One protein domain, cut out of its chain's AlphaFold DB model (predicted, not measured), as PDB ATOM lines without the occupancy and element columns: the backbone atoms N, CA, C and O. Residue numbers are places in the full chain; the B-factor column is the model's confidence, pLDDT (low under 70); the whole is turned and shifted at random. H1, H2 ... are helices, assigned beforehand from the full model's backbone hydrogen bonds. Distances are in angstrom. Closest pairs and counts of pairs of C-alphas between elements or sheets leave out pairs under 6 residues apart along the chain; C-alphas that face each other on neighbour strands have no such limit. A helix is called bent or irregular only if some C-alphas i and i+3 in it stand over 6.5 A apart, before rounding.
ATOM      1  N   SER A   2     189.859 143.322 160.659       66.94
ATOM      2  CA  SER A   2     189.835 144.396 159.629       66.94
ATOM      3  C   SER A   2     189.059 144.051 158.344       66.94
ATOM      4  O   SER A   2     188.287 144.874 157.865       66.94
ATOM      5  N   LYS A   3     189.186 142.815 157.831       71.19
ATOM      6  CA  LYS A   3     188.437 142.346 156.647       71.19
ATOM      7  C   LYS A   3     186.913 142.353 156.844       71.19
ATOM      8  O   LYS A   3     186.197 142.685 155.909       71.19
ATOM      9  N   VAL A   4     186.424 142.011 158.041       66.75
ATOM     10  CA  VAL A   4     184.980 141.986 158.355       66.75
ATOM     11  C   VAL A   4     184.434 143.411 158.410       66.75
ATOM     12  O   VAL A   4     183.438 143.697 157.755       66.75
ATOM     13  N   LYS A   5     185.151 144.325 159.073       75.81
ATOM     14  CA  LYS A   5     184.801 145.750 159.146       75.81
ATOM     15  C   LYS A   5     184.700 146.399 157.763       75.81
ATOM     16  O   LYS A   5     183.751 147.131 157.489       75.81
ATOM     17  N   THR A   6     185.664 146.125 156.878       80.69
ATOM     18  CA  THR A   6     185.630 146.602 155.484       80.69
ATOM     19  C   THR A   6     184.437 146.020 154.731       80.69
ATOM     20  O   THR A   6     183.703 146.778 154.099       80.69
ATOM     21  N   LYS A   7     184.198 144.709 154.860       85.50
ATOM     22  CA  LYS A   7     183.071 144.026 154.217       85.50
ATOM     23  C   LYS A   7     181.724 144.595 154.664       85.50
ATOM     24  O   LYS A   7     180.900 144.902 153.817       85.50
ATOM     25  N   ARG A   8     181.518 144.810 155.969       88.75
ATOM     26  CA  ARG A   8     180.282 145.399 156.507       88.75
ATOM     27  C   ARG A   8     179.965 146.733 155.840       88.75
ATOM     28  O   ARG A   8     178.848 146.948 155.395       88.75
ATOM     29  N   PHE A   9     180.938 147.642 155.780       86.62
ATOM     30  CA  PHE A   9     180.700 148.957 155.187       86.62
ATOM     31  C   PHE A   9     180.436 148.889 153.683       86.62
ATOM     32  O   PHE A   9     179.572 149.620 153.217       86.62
ATOM     33  N   GLN A  10     181.115 147.997 152.957       88.12
ATOM     34  CA  GLN A  10     180.817 147.737 151.545       88.12
ATOM     35  C   GLN A  10     179.386 147.216 151.369       88.12
ATOM     36  O   GLN A  10     178.634 147.780 150.584       88.12
ATOM     37  N   GLU A  11     178.972 146.224 152.164       89.50
ATOM     38  CA  GLU A  11     177.604 145.694 152.117       89.50
ATOM     39  C   GLU A  11     176.553 146.763 152.476       89.50
ATOM     40  O   GLU A  11     175.469 146.775 151.897       89.50
ATOM     41  N   MET A  12     176.853 147.683 153.402       90.38
ATOM     42  CA  MET A  12     175.969 148.813 153.720       90.38
ATOM     43  C   MET A  12     175.820 149.788 152.546       90.38
ATOM     44  O   MET A  12     174.711 150.261 152.296       90.38
ATOM     45  N   ASP A  13     176.917 150.102 151.854       88.25
ATOM     46  CA  ASP A  13     176.924 151.026 150.713       88.25
ATOM     47  C   ASP A  13     176.184 150.405 149.504       88.25
ATOM     48  O   ASP A  13     175.339 151.052 148.876       88.25
ATOM     49  N   GLU A  14     176.422 149.120 149.226       88.31
ATOM     50  CA  GLU A  14     175.691 148.343 148.214       88.31
ATOM     51  C   GLU A  14     174.195 148.275 148.531       88.31
ATOM     52  O   GLU A  14     173.349 148.553 147.679       88.31
ATOM     53  N   HIS A  15     173.850 147.952 149.779       88.56
ATOM     54  CA  HIS A  15     172.457 147.866 150.188       88.56
ATOM     55  C   HIS A  15     171.760 149.227 150.099       88.56
ATOM     56  O   HIS A  15     170.647 149.293 149.584       88.56
ATOM     57  N   GLY A  16     172.419 150.317 150.507       87.06
ATOM     58  CA  GLY A  16     171.890 151.673 150.349       87.06
ATOM     59  C   GLY A  16     171.634 152.055 148.894       87.06
ATOM     60  O   GLY A  16     170.604 152.658 148.598       87.06
ATOM     61  N   SER A  17     172.499 151.620 147.977       86.12
ATOM     62  CA  SER A  17     172.303 151.824 146.538       86.12
ATOM     63  C   SER A  17     171.039 151.120 146.027       86.12
ATOM     64  O   SER A  17     170.294 151.700 145.242       86.12
ATOM     65  N   ASN A  18     170.729 149.920 146.531       86.31
ATOM     66  CA  ASN A  18     169.497 149.205 146.173       86.31
ATOM     67  C   ASN A  18     168.229 149.923 146.665       86.31
ATOM     68  O   ASN A  18     167.186 149.845 146.018       86.31
ATOM     69  N   LEU A  19     168.309 150.660 147.779       90.75
ATOM     70  CA  LEU A  19     167.175 151.434 148.299       90.75
ATOM     71  C   LEU A  19     166.859 152.667 147.443       90.75
ATOM     72  O   LEU A  19     165.736 153.165 147.505       90.75
ATOM     73  N   LEU A  20     167.799 153.152 146.619       88.25
ATOM     74  CA  LEU A  20     167.562 154.301 145.738       88.25
ATOM     75  C   LEU A  20     166.453 154.035 144.716       88.25
ATOM     76  O   LEU A  20     165.716 154.955 144.376       88.25
ATOM     77  N   HIS A  21     166.275 152.786 144.282       89.69
ATOM     78  CA  HIS A  21     165.152 152.430 143.419       89.69
ATOM     79  C   HIS A  21     163.801 152.612 144.132       89.69
ATOM     80  O   HIS A  21     162.855 153.157 143.568       89.69
ATOM     81  N   GLU A  22     163.710 152.239 145.411       94.44
ATOM     82  CA  GLU A  22     162.488 152.468 146.188       94.44
ATOM     83  C   GLU A  22     162.262 153.966 146.458       94.44
ATOM     84  O   GLU A  22     161.114 154.402 146.522       94.44
ATOM     85  N   VAL A  23     163.321 154.789 146.512       93.06
ATOM     86  CA  VAL A  23     163.191 156.260 146.550       93.06
ATOM     87  C   VAL A  23     162.502 156.798 145.288       93.06
ATOM     88  O   VAL A  23     161.718 157.739 145.391       93.06
ATOM     89  N   GLU A  24     162.744 156.224 144.107       92.44
ATOM     90  CA  GLU A  24     162.078 156.634 142.858       92.44
ATOM     91  C   GLU A  24     160.580 156.293 142.863       92.44
ATOM     92  O   GLU A  24     159.740 157.121 142.491       92.44
ATOM     93  N   ILE A  25     160.232 155.101 143.354       94.19
ATOM     94  CA  ILE A  25     158.835 154.689 143.549       94.19
ATOM     95  C   ILE A  25     158.160 155.626 144.556       94.19
ATOM     96  O   ILE A  25     157.098 156.192 144.287       94.19
ATOM     97  N   PHE A  26     158.815 155.872 145.689       94.94
ATOM     98  CA  PHE A  26     158.318 156.766 146.729       94.94
ATOM     99  C   PHE A  26     158.138 158.202 146.224       94.94
ATOM    100  O   PHE A  26     157.146 158.849 146.550       94.94
ATOM    101  N   ASN A  27     159.046 158.689 145.374       93.56
ATOM    102  CA  ASN A  27     158.937 159.990 144.717       93.56
ATOM    103  C   ASN A  27     157.674 160.098 143.843       93.56
ATOM    104  O   ASN A  27     156.988 161.116 143.860       93.56
ATOM    105  N   THR A  28     157.318 159.027 143.130       93.62
ATOM    106  CA  THR A  28     156.076 158.967 142.334       93.62
ATOM    107  C   THR A  28     154.823 159.057 143.210       93.62
ATOM    108  O   THR A  28     153.812 159.633 142.814       93.62
ATOM    109  N   LEU A  29     154.871 158.513 144.428       94.31
ATOM    110  CA  LEU A  29     153.777 158.659 145.394       94.31
ATOM    111  C   LEU A  29     153.744 160.071 145.990       94.31
ATOM    112  O   LEU A  29     152.671 160.662 146.127       94.31
ATOM    113  N   LEU A  30     154.918 160.629 146.284       91.81
ATOM    114  CA  LEU A  30     155.089 161.968 146.841       91.81
ATOM    115  C   LEU A  30     154.605 163.068 145.881       91.81
ATOM    116  O   LEU A  30     154.088 164.092 146.331       91.81
ATOM    117  N   SER A  31     154.694 162.852 144.564       89.31
ATOM    118  CA  SER A  31     154.277 163.840 143.561       89.31
ATOM    119  C   SER A  31     152.780 164.175 143.608       89.31
ATOM    120  O   SER A  31     152.361 165.201 143.071       89.31
ATOM    121  N   ARG A  32     151.962 163.359 144.291       87.81
ATOM    122  CA  ARG A  32     150.544 163.660 144.576       87.81
ATOM    123  C   ARG A  32     150.363 164.955 145.379       87.81
ATOM    124  O   ARG A  32     149.288 165.546 145.339       87.81
ATOM    125  N   TYR A  33     151.409 165.418 146.063       84.31
ATOM    126  CA  TYR A  33     151.393 166.623 146.893       84.31
ATOM    127  C   TYR A  33     152.012 167.862 146.212       84.31
ATOM    128  O   TYR A  33     152.108 168.916 146.841       84.31
ATOM    129  N   ASN A  34     152.370 167.791 144.920       78.06
ATOM    130  CA  ASN A  34     153.015 168.888 144.173       78.06
ATOM    131  C   ASN A  34     152.166 170.168 144.028       78.06
ATOM    132  O   ASN A  34     152.684 171.205 143.628       78.06
ATOM    133  N   GLY A  35     150.871 170.121 144.361       67.19
ATOM    134  CA  GLY A  35     149.957 171.268 144.308       67.19
ATOM    135  C   GLY A  35     149.945 172.158 145.556       67.19
ATOM    136  O   GLY A  35     149.149 173.094 145.616       67.19
ATOM    137  N   MET A  36     150.769 171.877 146.573       68.62
ATOM    138  CA  MET A  36     150.806 172.715 147.773       68.62
ATOM    139  C   MET A  36     151.449 174.085 147.487       68.62
ATOM    140  O   MET A  36     152.460 174.155 146.792       68.62
ATOM    141  N   PRO A  37     150.922 175.184 148.065       58.66
ATOM    142  CA  PRO A  37     151.392 176.549 147.795       58.66
ATOM    143  C   PRO A  37     152.851 176.817 148.210       58.66
ATOM    144  O   PRO A  37     153.409 177.854 147.860       58.66
ATOM    145  N   ASN A  38     153.486 175.888 148.930       62.34
ATOM    146  CA  ASN A  38     154.903 175.939 149.269       62.34
ATOM    147  C   ASN A  38     155.741 175.326 148.128       62.34
ATOM    148  O   ASN A  38     156.082 174.140 148.157       62.34
ATOM    149  N   GLN A  39     156.021 176.137 147.100       60.09
ATOM    150  CA  GLN A  39     156.866 175.767 145.958       60.09
ATOM    151  C   GLN A  39     158.238 175.293 146.473       60.09
ATOM    152  O   GLN A  39     158.996 176.086 147.026       60.09
ATOM    153  N   GLY A  40     158.546 173.999 146.347       78.25
ATOM    154  CA  GLY A  40     159.803 173.411 146.835       78.25
ATOM    155  C   GLY A  40     159.663 172.357 147.940       78.25
ATOM    156  O   GLY A  40     160.666 171.768 148.341       78.25
ATOM    157  N   LEU A  41     158.462 172.112 148.481       82.00
ATOM    158  CA  LEU A  41     158.276 171.128 149.558       82.00
ATOM    159  C   LEU A  41     158.526 169.685 149.094       82.00
ATOM    160  O   LEU A  41     159.123 168.897 149.825       82.00
ATOM    161  N   HIS A  42     158.105 169.358 147.874       86.19
ATOM    162  CA  HIS A  42     158.365 168.067 147.245       86.19
ATOM    163  C   HIS A  42     159.873 167.824 147.084       86.19
ATOM    164  O   HIS A  42     160.405 166.824 147.569       86.19
ATOM    165  N   GLU A  43     160.578 168.791 146.493       87.88
ATOM    166  CA  GLU A  43     162.029 168.759 146.307       87.88
ATOM    167  C   GLU A  43     162.756 168.669 147.652       87.88
ATOM    168  O   GLU A  43     163.740 167.939 147.777       87.88
ATOM    169  N   TYR A  44     162.253 169.368 148.673       88.12
ATOM    170  CA  TYR A  44     162.787 169.308 150.028       88.12
ATOM    171  C   TYR A  44     162.663 167.909 150.640       88.12
ATOM    172  O   TYR A  44     163.665 167.361 151.097       88.12
ATOM    173  N   CYS A  45     161.468 167.311 150.618       88.56
ATOM    174  CA  CYS A  45     161.228 165.955 151.114       88.56
ATOM    175  C   CYS A  45     162.129 164.928 150.415       88.56
ATOM    176  O   CYS A  45     162.779 164.120 151.081       88.56
ATOM    177  N   LEU A  46     162.210 164.987 149.081       88.75
ATOM    178  CA  LEU A  46     163.027 164.067 148.294       88.75
ATOM    179  C   LEU A  46     164.522 164.241 148.574       88.75
ATOM    180  O   LEU A  46     165.231 163.255 148.771       88.75
ATOM    181  N   SER A  47     165.003 165.486 148.600       88.19
ATOM    182  CA  SER A  47     166.396 165.807 148.920       88.19
ATOM    183  C   SER A  47     166.759 165.316 150.319       88.19
ATOM    184  O   SER A  47     167.767 164.635 150.498       88.19
ATOM    185  N   TYR A  48     165.884 165.562 151.298       86.38
ATOM    186  CA  TYR A  48     166.099 165.139 152.677       86.38
ATOM    187  C   TYR A  48     166.135 163.614 152.825       86.38
ATOM    188  O   TYR A  48     166.992 163.108 153.547       86.38
ATOM    189  N   LEU A  49     165.260 162.878 152.126       87.12
ATOM    190  CA  LEU A  49     165.329 161.415 152.056       87.12
ATOM    191  C   LEU A  49     166.668 160.974 151.461       87.12
ATOM    192  O   LEU A  49     167.432 160.289 152.137       87.12
ATOM    193  N   LYS A  50     166.999 161.404 150.235       86.94
ATOM    194  CA  LYS A  50     168.237 161.006 149.540       86.94
ATOM    195  C   LYS A  50     169.483 161.239 150.397       86.94
ATOM    196  O   LYS A  50     170.301 160.335 150.543       86.94
ATOM    197  N   ASP A  51     169.563 162.389 151.061       82.88
ATOM    198  CA  ASP A  51     170.653 162.739 151.977       82.88
ATOM    199  C   ASP A  51     170.821 161.772 153.161       82.88
ATOM    200  O   ASP A  51     171.911 161.703 153.748       82.88
ATOM    201  N   LYS A  52     169.747 161.086 153.568       81.44
ATOM    202  CA  LYS A  52     169.746 160.084 154.643       81.44
ATOM    203  C   LYS A  52     170.088 158.689 154.127       81.44
ATOM    204  O   LYS A  52     170.843 157.997 154.804       81.44
ATOM    205  N   PHE A  53     169.631 158.322 152.929       79.25
ATOM    206  CA  PHE A  53     169.942 157.029 152.300       79.25
ATOM    207  C   PHE A  53     171.388 156.930 151.797       79.25
ATOM    208  O   PHE A  53     172.004 155.877 151.925       79.25
ATOM    209  N   ASP A  54     171.967 158.035 151.320       70.88
ATOM    210  CA  ASP A  54     173.356 158.107 150.828       70.88
ATOM    211  C   ASP A  54     174.412 157.886 151.938       70.88
ATOM    212  O   ASP A  54     175.609 157.765 151.694       70.88
ATOM    213  N   LYS A  55     173.990 157.830 153.210       67.62
ATOM    214  CA  LYS A  55     174.881 157.775 154.378       67.62
ATOM    215  C   LYS A  55     174.752 156.473 155.160       67.62
ATOM    216  O   LYS A  55     174.416 156.523 156.342       67.62
ATOM    217  N   LYS A  56     175.101 155.337 154.544       81.62
ATOM    218  CA  LYS A  56     175.231 154.022 155.214       81.62
ATOM    219  C   LYS A  56     173.992 153.687 156.064       81.62
ATOM    220  O   LYS A  56     174.052 153.824 157.291       81.62
ATOM    221  N   PRO A  57     172.878 153.266 155.438       87.56
ATOM    222  CA  PRO A  57     171.580 153.133 156.097       87.56
ATOM    223  C   PRO A  57     171.598 152.009 157.141       87.56
ATOM    224  O   PRO A  57     171.408 150.827 156.846       87.56
ATOM    225  N   LEU A  58     171.906 152.379 158.388       91.62
ATOM    226  CA  LEU A  58     172.154 151.440 159.480       91.62
ATOM    227  C   LEU A  58     170.930 150.585 159.802       91.62
ATOM    228  O   LEU A  58     171.096 149.401 160.088       91.62
ATOM    229  N   ARG A  59     169.724 151.169 159.794       94.38
ATOM    230  CA  ARG A  59     168.502 150.439 160.155       94.38
ATOM    231  C   ARG A  59     168.119 149.486 159.032       94.38
ATOM    232  O   ARG A  59     167.769 148.343 159.316       94.38
ATOM    233  N   ALA A  60     168.274 149.914 157.778       94.38
ATOM    234  CA  ALA A  60     168.083 149.033 156.632       94.38
ATOM    235  C   ALA A  60     169.042 147.837 156.669       94.38
ATOM    236  O   ALA A  60     168.612 146.686 156.612       94.38
ATOM    237  N   TYR A  61     170.339 148.100 156.859       95.19
ATOM    238  CA  TYR A  61     171.346 147.043 156.932       95.19
ATOM    239  C   TYR A  61     171.105 146.091 158.109       95.19
ATOM    240  O   TYR A  61     171.207 144.878 157.953       95.19
ATOM    241  N   PHE A  62     170.718 146.618 159.273       96.94
ATOM    242  CA  PHE A  62     170.336 145.800 160.424       96.94
ATOM    243  C   PHE A  62     169.150 144.877 160.108       96.94
ATOM    244  O   PHE A  62     169.197 143.689 160.420       96.94
ATOM    245  N   SER A  63     168.115 145.396 159.435       96.81
ATOM    246  CA  SER A  63     166.962 144.605 158.988       96.81
ATOM    247  C   SER A  63     167.366 143.488 158.021       96.81
ATOM    248  O   SER A  63     166.934 142.348 158.200       96.81
ATOM    249  N   LEU A  64     168.251 143.778 157.062       95.50
ATOM    250  CA  LEU A  64     168.807 142.779 156.147       95.50
ATOM    251  C   LEU A  64     169.569 141.674 156.894       95.50
ATOM    252  O   LEU A  64     169.395 140.491 156.593       95.50
ATOM    253  N   LEU A  65     170.415 142.039 157.864       96.88
ATOM    254  CA  LEU A  65     171.162 141.056 158.648       96.88
ATOM    255  C   LEU A  65     170.245 140.179 159.497       96.88
ATOM    256  O   LEU A  65     170.472 138.975 159.556       96.88
ATOM    257  N   LEU A  66     169.193 140.742 160.098       96.81
ATOM    258  CA  LEU A  66     168.212 139.961 160.855       96.81
ATOM    259  C   LEU A  66     167.509 138.933 159.971       96.81
ATOM    260  O   LEU A  66     167.411 137.767 160.351       96.81
ATOM    261  N   TYR A  67     167.072 139.343 158.777       95.44
ATOM    262  CA  TYR A  67     166.495 138.420 157.805       95.44
ATOM    263  C   TYR A  67     167.474 137.291 157.469       95.44
ATOM    264  O   TYR A  67     167.125 136.122 157.609       95.44
ATOM    265  N   ARG A  68     168.717 137.618 157.088       95.06
ATOM    266  CA  ARG A  68     169.736 136.614 156.735       95.06
ATOM    267  C   ARG A  68     170.054 135.672 157.894       95.06
ATOM    268  O   ARG A  68     170.233 134.479 157.672       95.06
ATOM    269  N   TYR A  69     170.115 136.204 159.110       96.06
ATOM    270  CA  TYR A  69     170.382 135.434 160.317       96.06
ATOM    271  C   TYR A  69     169.260 134.433 160.583       96.06
ATOM    272  O   TYR A  69     169.535 133.256 160.790       96.06
ATOM    273  N   LEU A  70     167.998 134.873 160.532       94.25
ATOM    274  CA  LEU A  70     166.847 133.987 160.703       94.25
ATOM    275  C   LEU A  70     166.764 132.965 159.563       94.25
ATOM    276  O   LEU A  70     166.616 131.776 159.822       94.25
ATOM    277  N   ASN A  71     166.956 133.396 158.315       92.88
ATOM    278  CA  ASN A  71     166.929 132.541 157.126       92.88
ATOM    279  C   ASN A  71     168.066 131.499 157.080       92.88
ATOM    280  O   ASN A  71     168.084 130.638 156.204       92.88
ATOM    281  N   HIS A  72     169.023 131.536 158.010       92.50
ATOM    282  CA  HIS A  72     169.983 130.449 158.184       92.50
ATOM    283  C   HIS A  72     169.314 129.164 158.700       92.50
ATOM    284  O   HIS A  72     169.724 128.062 158.335       92.50
ATOM    285  N   TYR A  73     168.261 129.290 159.510       91.25
ATOM    286  CA  TYR A  73     167.608 128.149 160.142       91.25
ATOM    287  C   TYR A  73     166.497 127.574 159.247       91.25
ATOM    288  O   TYR A  73     165.642 128.334 158.778       91.25
ATOM    289  N   PRO A  74     166.411 126.238 159.070       90.69
ATOM    290  CA  PRO A  74     165.440 125.612 158.164       90.69
ATOM    291  C   PRO A  74     163.981 126.006 158.424       90.69
ATOM    292  O   PRO A  74     163.219 126.235 157.486       90.69
ATOM    293  N   VAL A  75     163.596 126.146 159.698       89.25
ATOM    294  CA  VAL A  75     162.230 126.535 160.079       89.25
ATOM    295  C   VAL A  75     161.843 127.906 159.515       89.25
ATOM    296  O   VAL A  75     160.717 128.089 159.059       89.25
ATOM    297  N   TRP A  76     162.783 128.851 159.490       88.94
ATOM    298  CA  TRP A  76     162.570 130.198 158.967       88.94
ATOM    299  C   TRP A  76     162.704 130.247 157.451       88.94
ATOM    300  O   TRP A  76     161.958 130.988 156.823       88.94
ATOM    301  N   GLN A  77     163.559 129.414 156.848       88.62
ATOM    302  CA  GLN A  77     163.624 129.278 155.388       88.62
ATOM    303  C   GLN A  77     162.258 128.922 154.818       88.62
ATOM    304  O   GLN A  77     161.748 129.633 153.960       88.62
ATOM    305  N   THR A  78     161.606 127.884 155.353       86.81
ATOM    306  CA  THR A  78     160.269 127.485 154.890       86.81
ATOM    307  C   THR A  78     159.255 128.625 155.017       86.81
ATOM    308  O   THR A  78     158.436 128.818 154.124       86.81
ATOM    309  N   LYS A  79     159.327 129.423 156.088       84.50
ATOM    310  CA  LYS A  79     158.424 130.562 156.292       84.50
ATOM    311  C   LYS A  79     158.728 131.743 155.382       84.50
ATOM    312  O   LYS A  79     157.807 132.374 154.896       84.50
ATOM    313  N   PHE A  80     159.992 132.043 155.118       86.25
ATOM    314  CA  PHE A  80     160.346 133.147 154.233       86.25
ATOM    315  C   PHE A  80     160.220 132.788 152.757       86.25
ATOM    316  O   PHE A  80     159.930 133.678 151.971       86.25
ATOM    317  N   THR A  81     160.335 131.510 152.372       80.56
ATOM    318  CA  THR A  81     160.100 131.087 150.977       80.56
ATOM    319  C   THR A  81     158.682 131.368 150.477       80.56
ATOM    320  O   THR A  81     158.469 131.412 149.270       80.56
ATOM    321  N   THR A  82     157.712 131.594 151.372       73.25
ATOM    322  CA  THR A  82     156.356 132.013 150.981       73.25
ATOM    323  C   THR A  82     156.247 133.507 150.678       73.25
ATOM    324  O   THR A  82     155.175 133.967 150.291       73.25
ATOM    325  N   HIS A  83     157.324 134.269 150.859       80.19
ATOM    326  CA  HIS A  83     157.383 135.700 150.609       80.19
ATOM    327  C   HIS A  83     158.426 136.017 149.540       80.19
ATOM    328  O   HIS A  83     159.440 135.336 149.406       80.19
ATOM    329  N   ASP A  84     158.175 137.079 148.778       84.00
ATOM    330  CA  ASP A  84     159.145 137.580 147.809       84.00
ATOM    331  C   ASP A  84     160.376 138.118 148.545       84.00
ATOM    332  O   ASP A  84     160.257 138.903 149.492       84.00
ATOM    333  N   GLU A  85     161.565 137.719 148.100       87.75
ATOM    334  CA  GLU A  85     162.819 138.165 148.699       87.75
ATOM    335  C   GLU A  85     162.907 139.700 148.711       87.75
ATOM    336  O   GLU A  85     163.295 140.272 149.730       87.75
ATOM    337  N   LYS A  86     162.426 140.387 147.659       91.00
ATOM    338  CA  LYS A  86     162.413 141.857 147.534       91.00
ATOM    339  C   LYS A  86     161.692 142.542 148.695       91.00
ATOM    340  O   LYS A  86     162.112 143.626 149.118       91.00
ATOM    341  N   LEU A  87     160.636 141.929 149.238       93.44
ATOM    342  CA  LEU A  87     159.950 142.447 150.422       93.44
ATOM    343  C   LEU A  87     160.924 142.547 151.606       93.44
ATOM    344  O   LEU A  87     161.040 143.602 152.231       93.44
ATOM    345  N   LEU A  88     161.626 141.448 151.885       93.19
ATOM    346  CA  LEU A  88     162.481 141.275 153.059       93.19
ATOM    347  C   LEU A  88     163.825 141.998 152.909       93.19
ATOM    348  O   LEU A  88     164.325 142.563 153.879       93.19
ATOM    349  N   ILE A  89     164.393 142.017 151.698       93.56
ATOM    350  CA  ILE A  89     165.732 142.569 151.445       93.56
ATOM    351  C   ILE A  89     165.729 144.013 150.958       93.56
ATOM    352  O   ILE A  89     166.802 144.588 150.843       93.56
ATOM    353  N   THR A  90     164.592 144.609 150.591       93.50
ATOM    354  CA  THR A  90     164.572 145.984 150.048       93.50
ATOM    355  C   THR A  90     163.408 146.803 150.585       93.50
ATOM    356  O   THR A  90     163.641 147.857 151.175       93.50
ATOM    357  N   LYS A  91     162.163 146.331 150.452       95.94
ATOM    358  CA  LYS A  91     160.983 147.152 150.776       95.94
ATOM    359  C   LYS A  91     160.822 147.421 152.277       95.94
ATOM    360  O   LYS A  91     160.598 148.565 152.668       95.94
ATOM    361  N   LEU A  92     160.981 146.409 153.134       96.00
ATOM    362  CA  LEU A  92     160.955 146.602 154.593       96.00
ATOM    363  C   LEU A  92     162.148 147.432 155.103       96.00
ATOM    364  O   LEU A  92     161.910 148.401 155.828       96.00
ATOM    365  N   PRO A  93     163.406 147.146 154.707       96.12
ATOM    366  CA  PRO A  93     164.534 148.024 155.018       96.12
ATOM    367  C   PRO A  93     164.296 149.492 154.625       96.12
ATOM    368  O   PRO A  93     164.604 150.393 155.408       96.12
ATOM    369  N   PHE A  94     163.692 149.740 153.456       96.56
ATOM    370  CA  PHE A  94     163.318 151.083 153.008       96.56
ATOM    371  C   PHE A  94     162.297 151.749 153.944       96.56
ATOM    372  O   PHE A  94     162.522 152.884 154.369       96.56
ATOM    373  N   VAL A  95     161.224 151.044 154.330       97.44
ATOM    374  CA  VAL A  95     160.218 151.541 155.292       97.44
ATOM    375  C   VAL A  95     160.881 152.046 156.573       97.44
ATOM    376  O   VAL A  95     160.596 153.159 157.014       97.44
ATOM    377  N   PHE A  96     161.805 151.276 157.149       96.69
ATOM    378  CA  PHE A  96     162.494 151.667 158.378       96.69
ATOM    379  C   PHE A  96     163.363 152.925 158.204       96.69
ATOM    380  O   PHE A  96     163.368 153.800 159.071       96.69
ATOM    381  N   GLU A  97     164.049 153.089 157.076       94.81
ATOM    382  CA  GLU A  97     164.827 154.313 156.824       94.81
ATOM    383  C   GLU A  97     163.939 155.548 156.572       94.81
ATOM    384  O   GLU A  97     164.283 156.669 156.970       94.81
ATOM    385  N   VAL A  98     162.744 155.371 155.998       96.56
ATOM    386  CA  VAL A  98     161.754 156.457 155.907       96.56
ATOM    387  C   VAL A  98     161.247 156.847 157.301       96.56
ATOM    388  O   VAL A  98     161.189 158.039 157.613       96.56
ATOM    389  N   VAL A  99     160.953 155.876 158.177       96.94
ATOM    390  CA  VAL A  99     160.502 156.146 159.558       96.94
ATOM    391  C   VAL A  99     161.525 156.979 160.331       96.94
ATOM    392  O   VAL A  99     161.164 158.021 160.884       96.94
ATOM    393  N   ILE A 100     162.804 156.586 160.344       93.56
ATOM    394  CA  ILE A 100     163.841 157.356 161.056       93.56
ATOM    395  C   ILE A 100     164.054 158.741 160.423       93.56
ATOM    396  O   ILE A 100     164.328 159.716 161.124       93.56
ATOM    397  N   THR A 101     163.869 158.869 159.106       93.00
ATOM    398  CA  THR A 101     163.934 160.162 158.413       93.00
ATOM    399  C   THR A 101     162.839 161.114 158.895       93.00
ATOM    400  O   THR A 101     163.136 162.270 159.214       93.00
ATOM    401  N   ILE A 102     161.601 160.627 159.017       95.19
ATOM    402  CA  ILE A 102     160.471 161.384 159.576       95.19
ATOM    403  C   ILE A 102     160.768 161.784 161.028       95.19
ATOM    404  O   ILE A 102     160.627 162.952 161.388       95.19
ATOM    405  N   GLN A 103     161.267 160.850 161.844       92.62
ATOM    406  CA  GLN A 103     161.634 161.123 163.238       92.62
ATOM    407  C   GLN A 103     162.718 162.208 163.353       92.62
ATOM    408  O   GLN A 103     162.627 163.079 164.214       92.62
ATOM    409  N   TYR A 104     163.709 162.244 162.453       90.25
ATOM    410  CA  TYR A 104     164.698 163.327 162.451       90.25
ATOM    411  C   TYR A 104     164.089 164.704 162.161       90.25
ATOM    412  O   TYR A 104     164.574 165.694 162.710       90.25
ATOM    413  N   LEU A 105     163.059 164.794 161.311       90.44
ATOM    414  CA  LEU A 105     162.366 166.062 161.060       90.44
ATOM    415  C   LEU A 105     161.636 166.551 162.317       90.44
ATOM    416  O   LEU A 105     161.766 167.727 162.656       90.44
ATOM    417  N   HIS A 106     160.953 165.655 163.038       89.31
ATOM    418  CA  HIS A 106     160.327 165.985 164.324       89.31
ATOM    419  C   HIS A 106     161.368 166.415 165.365       89.31
ATOM    420  O   HIS A 106     161.227 167.476 165.971       89.31
ATOM    421  N   ASN A 107     162.462 165.660 165.520       85.50
ATOM    422  CA  ASN A 107     163.514 165.983 166.490       85.50
ATOM    423  C   ASN A 107     164.156 167.347 166.203       85.50
ATOM    424  O   ASN A 107     164.466 168.091 167.121       85.50
ATOM    425  N   HIS A 108     164.308 167.739 164.933       83.94
ATOM    426  CA  HIS A 108     164.810 169.075 164.596       83.94
ATOM    427  C   HIS A 108     163.925 170.216 165.116       83.94
ATOM    428  O   HIS A 108     164.444 171.302 165.375       83.94
ATOM    429  N   ILE A 109     162.617 169.982 165.244       84.31
ATOM    430  CA  ILE A 109     161.666 170.940 165.814       84.31
ATOM    431  C   ILE A 109     161.735 170.886 167.344       84.31
ATOM    432  O   ILE A 109     161.901 171.922 167.983       84.31
ATOM    433  N   LEU A 110     161.646 169.684 167.921       81.44
ATOM    434  CA  LEU A 110     161.567 169.470 169.372       81.44
ATOM    435  C   LEU A 110     162.860 169.821 170.118       81.44
ATOM    436  O   LEU A 110     162.803 170.275 171.259       81.44
ATOM    437  N   ASP A 111     164.015 169.652 169.479       73.69
ATOM    438  CA  ASP A 111     165.325 169.978 170.055       73.69
ATOM    439  C   ASP A 111     165.744 171.431 169.801       73.69
ATOM    440  O   ASP A 111     166.922 171.752 169.939       73.69
ATOM    441  N   GLU A 112     164.820 172.295 169.359       73.56
ATOM    442  CA  GLU A 112     165.083 173.703 169.026       73.56
ATOM    443  C   GLU A 112     166.353 173.894 168.167       73.56
ATOM    444  O   GLU A 112     167.033 174.918 168.263       73.56
ATOM    445  N   LYS A 113     166.685 172.926 167.283       67.88
ATOM    446  CA  LYS A 113     167.890 173.009 166.427       67.88
ATOM    447  C   LYS A 113     167.894 174.271 165.569       67.88
ATOM    448  O   LYS A 113     168.943 174.736 165.121       67.88
ATOM    449  N   TYR A 114     166.709 174.819 165.337       59.16
ATOM    450  CA  TYR A 114     166.521 176.194 164.926       59.16
ATOM    451  C   TYR A 114     165.979 176.950 166.129       59.16
ATOM    452  O   TYR A 114     164.884 176.646 166.598       59.16
ATOM    453  N   GLU A 115     166.732 177.941 166.612       60.72
ATOM    454  CA  GLU A 115     166.258 178.835 167.670       60.72
ATOM    455  C   GLU A 115     164.832 179.299 167.329       60.72
ATOM    456  O   GLU A 115     164.566 179.620 166.168       60.72
ATOM    457  N   THR A 116     163.928 179.380 168.308       59.75
ATOM    458  CA  THR A 116     162.519 179.799 168.140       59.75
ATOM    459  C   THR A 116     162.367 181.301 167.839       59.75
ATOM    460  O   THR A 116     161.506 182.011 168.351       59.75
ATOM    461  N   LYS A 117     163.241 181.821 166.977       67.69
ATOM    462  CA  LYS A 117     163.191 183.146 166.378       67.69
ATOM    463  C   LYS A 117     162.242 183.107 165.188       67.69
ATOM    464  O   LYS A 117     162.272 182.165 164.400       67.69
ATOM    465  N   LYS A 118     161.475 184.184 164.993       71.50
ATOM    466  CA  LYS A 118     160.550 184.331 163.852       71.50
ATOM    467  C   LYS A 118     161.212 184.056 162.494       71.50
ATOM    468  O   LYS A 118     160.563 183.533 161.601       71.50
ATOM    469  N   SER A 119     162.507 184.350 162.353       77.19
ATOM    470  CA  SER A 119     163.292 184.071 161.141       77.19
ATOM    471  C   SER A 119     163.403 182.580 160.791       77.19
ATOM    472  O   SER A 119     163.643 182.251 159.637       77.19
ATOM    473  N   ASN A 120     163.237 181.687 161.769       79.06
ATOM    474  CA  ASN A 120     163.336 180.240 161.593       79.06
ATOM    475  C   ASN A 120     161.971 179.553 161.436       79.06
ATOM    476  O   ASN A 120     161.938 178.378 161.073       79.06
ATOM    477  N   PHE A 121     160.857 180.261 161.667       82.75
ATOM    478  CA  PHE A 121     159.506 179.695 161.558       82.75
ATOM    479  C   PHE A 121     159.226 179.057 160.192       82.75
ATOM    480  O   PHE A 121     158.788 177.911 160.195       82.75
ATOM    481  N   PRO A 122     159.608 179.659 159.044       84.00
ATOM    482  CA  PRO A 122     159.400 179.013 157.746       84.00
ATOM    483  C   PRO A 122     160.038 177.621 157.648       84.00
ATOM    484  O   PRO A 122     159.489 176.726 157.013       84.00
ATOM    485  N   ARG A 123     161.189 177.413 158.303       82.31
ATOM    486  CA  ARG A 123     161.892 176.124 158.310       82.31
ATOM    487  C   ARG A 123     161.265 175.118 159.272       82.31
ATOM    488  O   ARG A 123     161.259 173.924 158.980       82.31
ATOM    489  N   ILE A 124     160.757 175.587 160.411       84.62
ATOM    490  CA  ILE A 124     159.994 174.760 161.356       84.62
ATOM    491  C   ILE A 124     158.708 174.276 160.682       84.62
ATOM    492  O   ILE A 124     158.455 173.072 160.660       84.62
ATOM    493  N   ASP A 125     157.968 175.188 160.051       86.38
ATOM    494  CA  ASP A 125     156.748 174.882 159.305       86.38
ATOM    495  C   ASP A 125     157.043 173.906 158.161       86.38
ATOM    496  O   ASP A 125     156.356 172.899 158.007       86.38
ATOM    497  N   GLN A 126     158.121 174.140 157.401       88.06
ATOM    498  CA  GLN A 126     158.545 173.231 156.337       88.06
ATOM    499  C   GLN A 126     158.846 171.822 156.865       88.06
ATOM    500  O   GLN A 126     158.388 170.854 156.267       88.06
ATOM    501  N   ASN A 127     159.567 171.684 157.984       90.06
ATOM    502  CA  ASN A 127     159.847 170.375 158.586       90.06
ATOM    503  C   ASN A 127     158.580 169.670 159.064       90.06
ATOM    504  O   ASN A 127     158.448 168.467 158.848       90.06
ATOM    505  N   LEU A 128     157.663 170.406 159.696       91.31
ATOM    506  CA  LEU A 128     156.408 169.855 160.196       91.31
ATOM    507  C   LEU A 128     155.559 169.330 159.036       91.31
ATOM    508  O   LEU A 128     155.150 168.169 159.037       91.31
ATOM    509  N   ILE A 129     155.350 170.148 158.004       91.12
ATOM    510  CA  ILE A 129     154.555 169.744 156.841       91.12
ATOM    511  C   ILE A 129     155.251 168.587 156.104       91.12
ATOM    512  O   ILE A 129     154.594 167.601 155.776       91.12
ATOM    513  N   ALA A 130     156.574 168.655 155.910       92.06
ATOM    514  CA  ALA A 130     157.346 167.580 155.288       92.06
ATOM    515  C   ALA A 130     157.191 166.254 156.040       92.06
ATOM    516  O   ALA A 130     156.925 165.227 155.422       92.06
ATOM    517  N   SER A 131     157.302 166.268 157.371       94.06
ATOM    518  CA  SER A 131     157.170 165.060 158.191       94.06
ATOM    519  C   SER A 131     155.790 164.404 158.071       94.06
ATOM    520  O   SER A 131     155.709 163.186 157.916       94.06
ATOM    521  N   ASN A 132     154.719 165.204 158.027       93.81
ATOM    522  CA  ASN A 132     153.357 164.710 157.832       93.81
ATOM    523  C   ASN A 132     153.163 164.116 156.432       93.81
ATOM    524  O   ASN A 132     152.658 163.004 156.303       93.81
ATOM    525  N   ILE A 133     153.614 164.814 155.384       93.38
ATOM    526  CA  ILE A 133     153.516 164.318 154.004       93.38
ATOM    527  C   ILE A 133     154.300 163.017 153.835       93.38
ATOM    528  O   ILE A 133     153.795 162.067 153.240       93.38
ATOM    529  N   LEU A 134     155.524 162.950 154.363       95.56
ATOM    530  CA  LEU A 134     156.345 161.745 154.302       95.56
ATOM    531  C   LEU A 134     155.684 160.576 155.038       95.56
ATOM    532  O   LEU A 134     155.727 159.455 154.540       95.56
ATOM    533  N   LYS A 135     155.042 160.827 156.186       96.62
ATOM    534  CA  LYS A 135     154.314 159.804 156.944       96.62
ATOM    535  C   LYS A 135     153.103 159.268 156.179       96.62
ATOM    536  O   LYS A 135     152.944 158.055 156.091       96.62
ATOM    537  N   GLU A 136     152.298 160.136 155.573       96.12
ATOM    538  CA  GLU A 136     151.183 159.700 154.720       96.12
ATOM    539  C   GLU A 136     151.682 158.944 153.480       96.12
ATOM    540  O   GLU A 136     151.174 157.875 153.141       96.12
ATOM    541  N   THR A 137     152.748 159.438 152.845       96.50
ATOM    542  CA  THR A 137     153.368 158.776 151.686       96.50
ATOM    543  C   THR A 137     153.937 157.403 152.060       96.50
ATOM    544  O   THR A 137     153.835 156.468 151.271       96.50
ATOM    545  N   LEU A 138     154.467 157.239 153.277       97.81
ATOM    546  CA  LEU A 138     154.910 155.948 153.809       97.81
ATOM    547  C   LEU A 138     153.767 154.939 153.913       97.81
ATOM    548  O   LEU A 138     153.934 153.800 153.483       97.81
ATOM    549  N   TYR A 139     152.606 155.336 154.431       97.69
ATOM    550  CA  TYR A 139     151.459 154.427 154.484       97.69
ATOM    551  C   TYR A 139     150.916 154.104 153.092       97.69
ATOM    552  O   TYR A 139     150.626 152.942 152.818       97.69
ATOM    553  N   LEU A 140     150.888 155.083 152.180       96.75
ATOM    554  CA  LEU A 140     150.552 154.836 150.776       96.75
ATOM    555  C   LEU A 140     151.519 153.853 150.111       96.75
ATOM    556  O   LEU A 140     151.074 153.004 149.340       96.75
ATOM    557  N   TYR A 141     152.815 153.959 150.408       97.62
ATOM    558  CA  TYR A 141     153.829 153.022 149.938       97.62
ATOM    559  C   TYR A 141     153.589 151.624 150.521       97.62
ATOM    560  O   TYR A 141     153.582 150.653 149.775       97.62
ATOM    561  N   ILE A 142     153.301 151.492 151.819       97.00
ATOM    562  CA  ILE A 142     152.980 150.183 152.413       97.00
ATOM    563  C   ILE A 142     151.744 149.557 151.740       97.00
ATOM    564  O   ILE A 142     151.745 148.370 151.396       97.00
ATOM    565  N   ASP A 143     150.701 150.349 151.504       95.88
ATOM    566  CA  ASP A 143     149.458 149.871 150.898       95.88
ATOM    567  C   ASP A 143     149.636 149.462 149.427       95.88
ATOM    568  O   ASP A 143     149.133 148.416 149.022       95.88
ATOM    569  N   GLN A 144     150.363 150.250 148.630       95.50
ATOM    570  CA  GLN A 144     150.495 150.023 147.183       95.50
ATOM    571  C   GLN A 144     151.659 149.094 146.816       95.50
ATOM    572  O   GLN A 144     151.541 148.310 145.879       95.50
ATOM    573  N   GLU A 145     152.764 149.156 147.559       95.50
ATOM    574  CA  GLU A 145     154.036 148.534 147.177       95.50
ATOM    575  C   GLU A 145     154.436 147.347 148.052       95.50
ATOM    576  O   GLU A 145     155.317 146.588 147.655       95.50
ATOM    577  N   ILE A 146     153.846 147.186 149.241       94.88
ATOM    578  CA  ILE A 146     154.174 146.087 150.168       94.88
ATOM    579  C   ILE A 146     153.010 145.116 150.335       94.88
ATOM    580  O   ILE A 146     153.230 143.910 150.395       94.88
ATOM    581  N   THR A 147     151.774 145.608 150.414       90.81
ATOM    582  CA  THR A 147     150.627 144.763 150.783       90.81
ATOM    583  C   THR A 147     150.366 143.641 149.772       90.81
ATOM    584  O   THR A 147     149.901 142.580 150.167       90.81
ATOM    585  N   SER A 148     150.751 143.798 148.502       89.06
ATOM    586  CA  SER A 148     150.688 142.726 147.493       89.06
ATOM    587  C   SER A 148     151.585 141.516 147.802       89.06
ATOM    588  O   SER A 148     151.337 140.428 147.289       89.06
ATOM    589  N   TYR A 149     152.601 141.689 148.650       88.06
ATOM    590  CA  TYR A 149     153.536 140.644 149.079       88.06
ATOM    591  C   TYR A 149     153.130 139.959 150.391       88.06
ATOM    592  O   TYR A 149     153.806 139.035 150.855       88.06
ATOM    593  N   LEU A 150     152.060 140.435 151.026       88.44
ATOM    594  CA  LEU A 150     151.629 140.018 152.352       88.44
ATOM    595  C   LEU A 150     150.167 139.568 152.329       88.44
ATOM    596  O   LEU A 150     149.348 140.059 151.559       88.44
TER     597      LEU A 150
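Overview. This is residues 2 to 150 of the 405 residues of an uncharacterized protein of Haliscomenobacter hydrossis (strain ATCC 27775 / DSM 1100 / LMG 10767 / O) (UniProt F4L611). Two layers of helices cross steeply: the hairpin of H1 and H2 packs across a second layer in which H5 lies between H3 and H6. H4 makes a small turn at the far end of that second layer, and residues 2 to 7 of H1 stick out. The printed part has 149 residues with six named helices, H1 to H6 in chain order, and no named strand, an all helix domain. It is only just compact, close to loose, with a radius of gyration of the C-alphas of 17.5 A, and only just flat, spanning 59 by 40 by 22 A.

Along the chain. Find C-alpha 2 at (189.835, 144.396, 159.629); from there H1, residues 2 to 33, runs 46.2 A, with a kink of 37 degrees near residue 23. Next come H2, residues 41 to 53, H3, residues 58 to 70, and H4, residues 74 to 80. H5, residues 85 to 110, runs 37.5 A, and H6, residues 118 to 149, runs 46.6 A to C-alpha 149 at (153.536, 140.644, 149.079). H5 and H6 are irregular: C-alphas 89 and 92 are 7.0 A apart, only just so, and C-alphas 119 and 122 are 7.2 A apart.

Arrangement. Start at H1, a hub with H5; it touches H5 about perpendicular at 77 degrees, the closest C-alphas being Leu 19 and Phe 94, 6.1 A. H1 and H2 form a hairpin at 15 degrees, closest at C-alphas 16 and 53, 6.0 A. H5 and H6 form another at 19 degrees, closest at C-alphas 102 and 131, 5.1 A. H3 touches H5, closest at C-alphas 60 and 93, 4.0 A, and is apart from H6. H4 is close to H3 but not clearly touching, with C-alphas 70 and 76 at 6.0 A. In H2 and H3 every O i to N i+4 pair is within hydrogen-bond range; in H1 24 of 28 are, in H4 2 of 3, in H5 19 of 22, in H6 23 of 28.

Size, cuts and confidence. The C-alphas of Pro 74 and Lys 118, the two farthest apart, are 59.2 A apart. The printed part has no cut, and no link is long. Look for pLDDT under 70 at residues 2, 4, 35 to 39, 55 and 113 to 117.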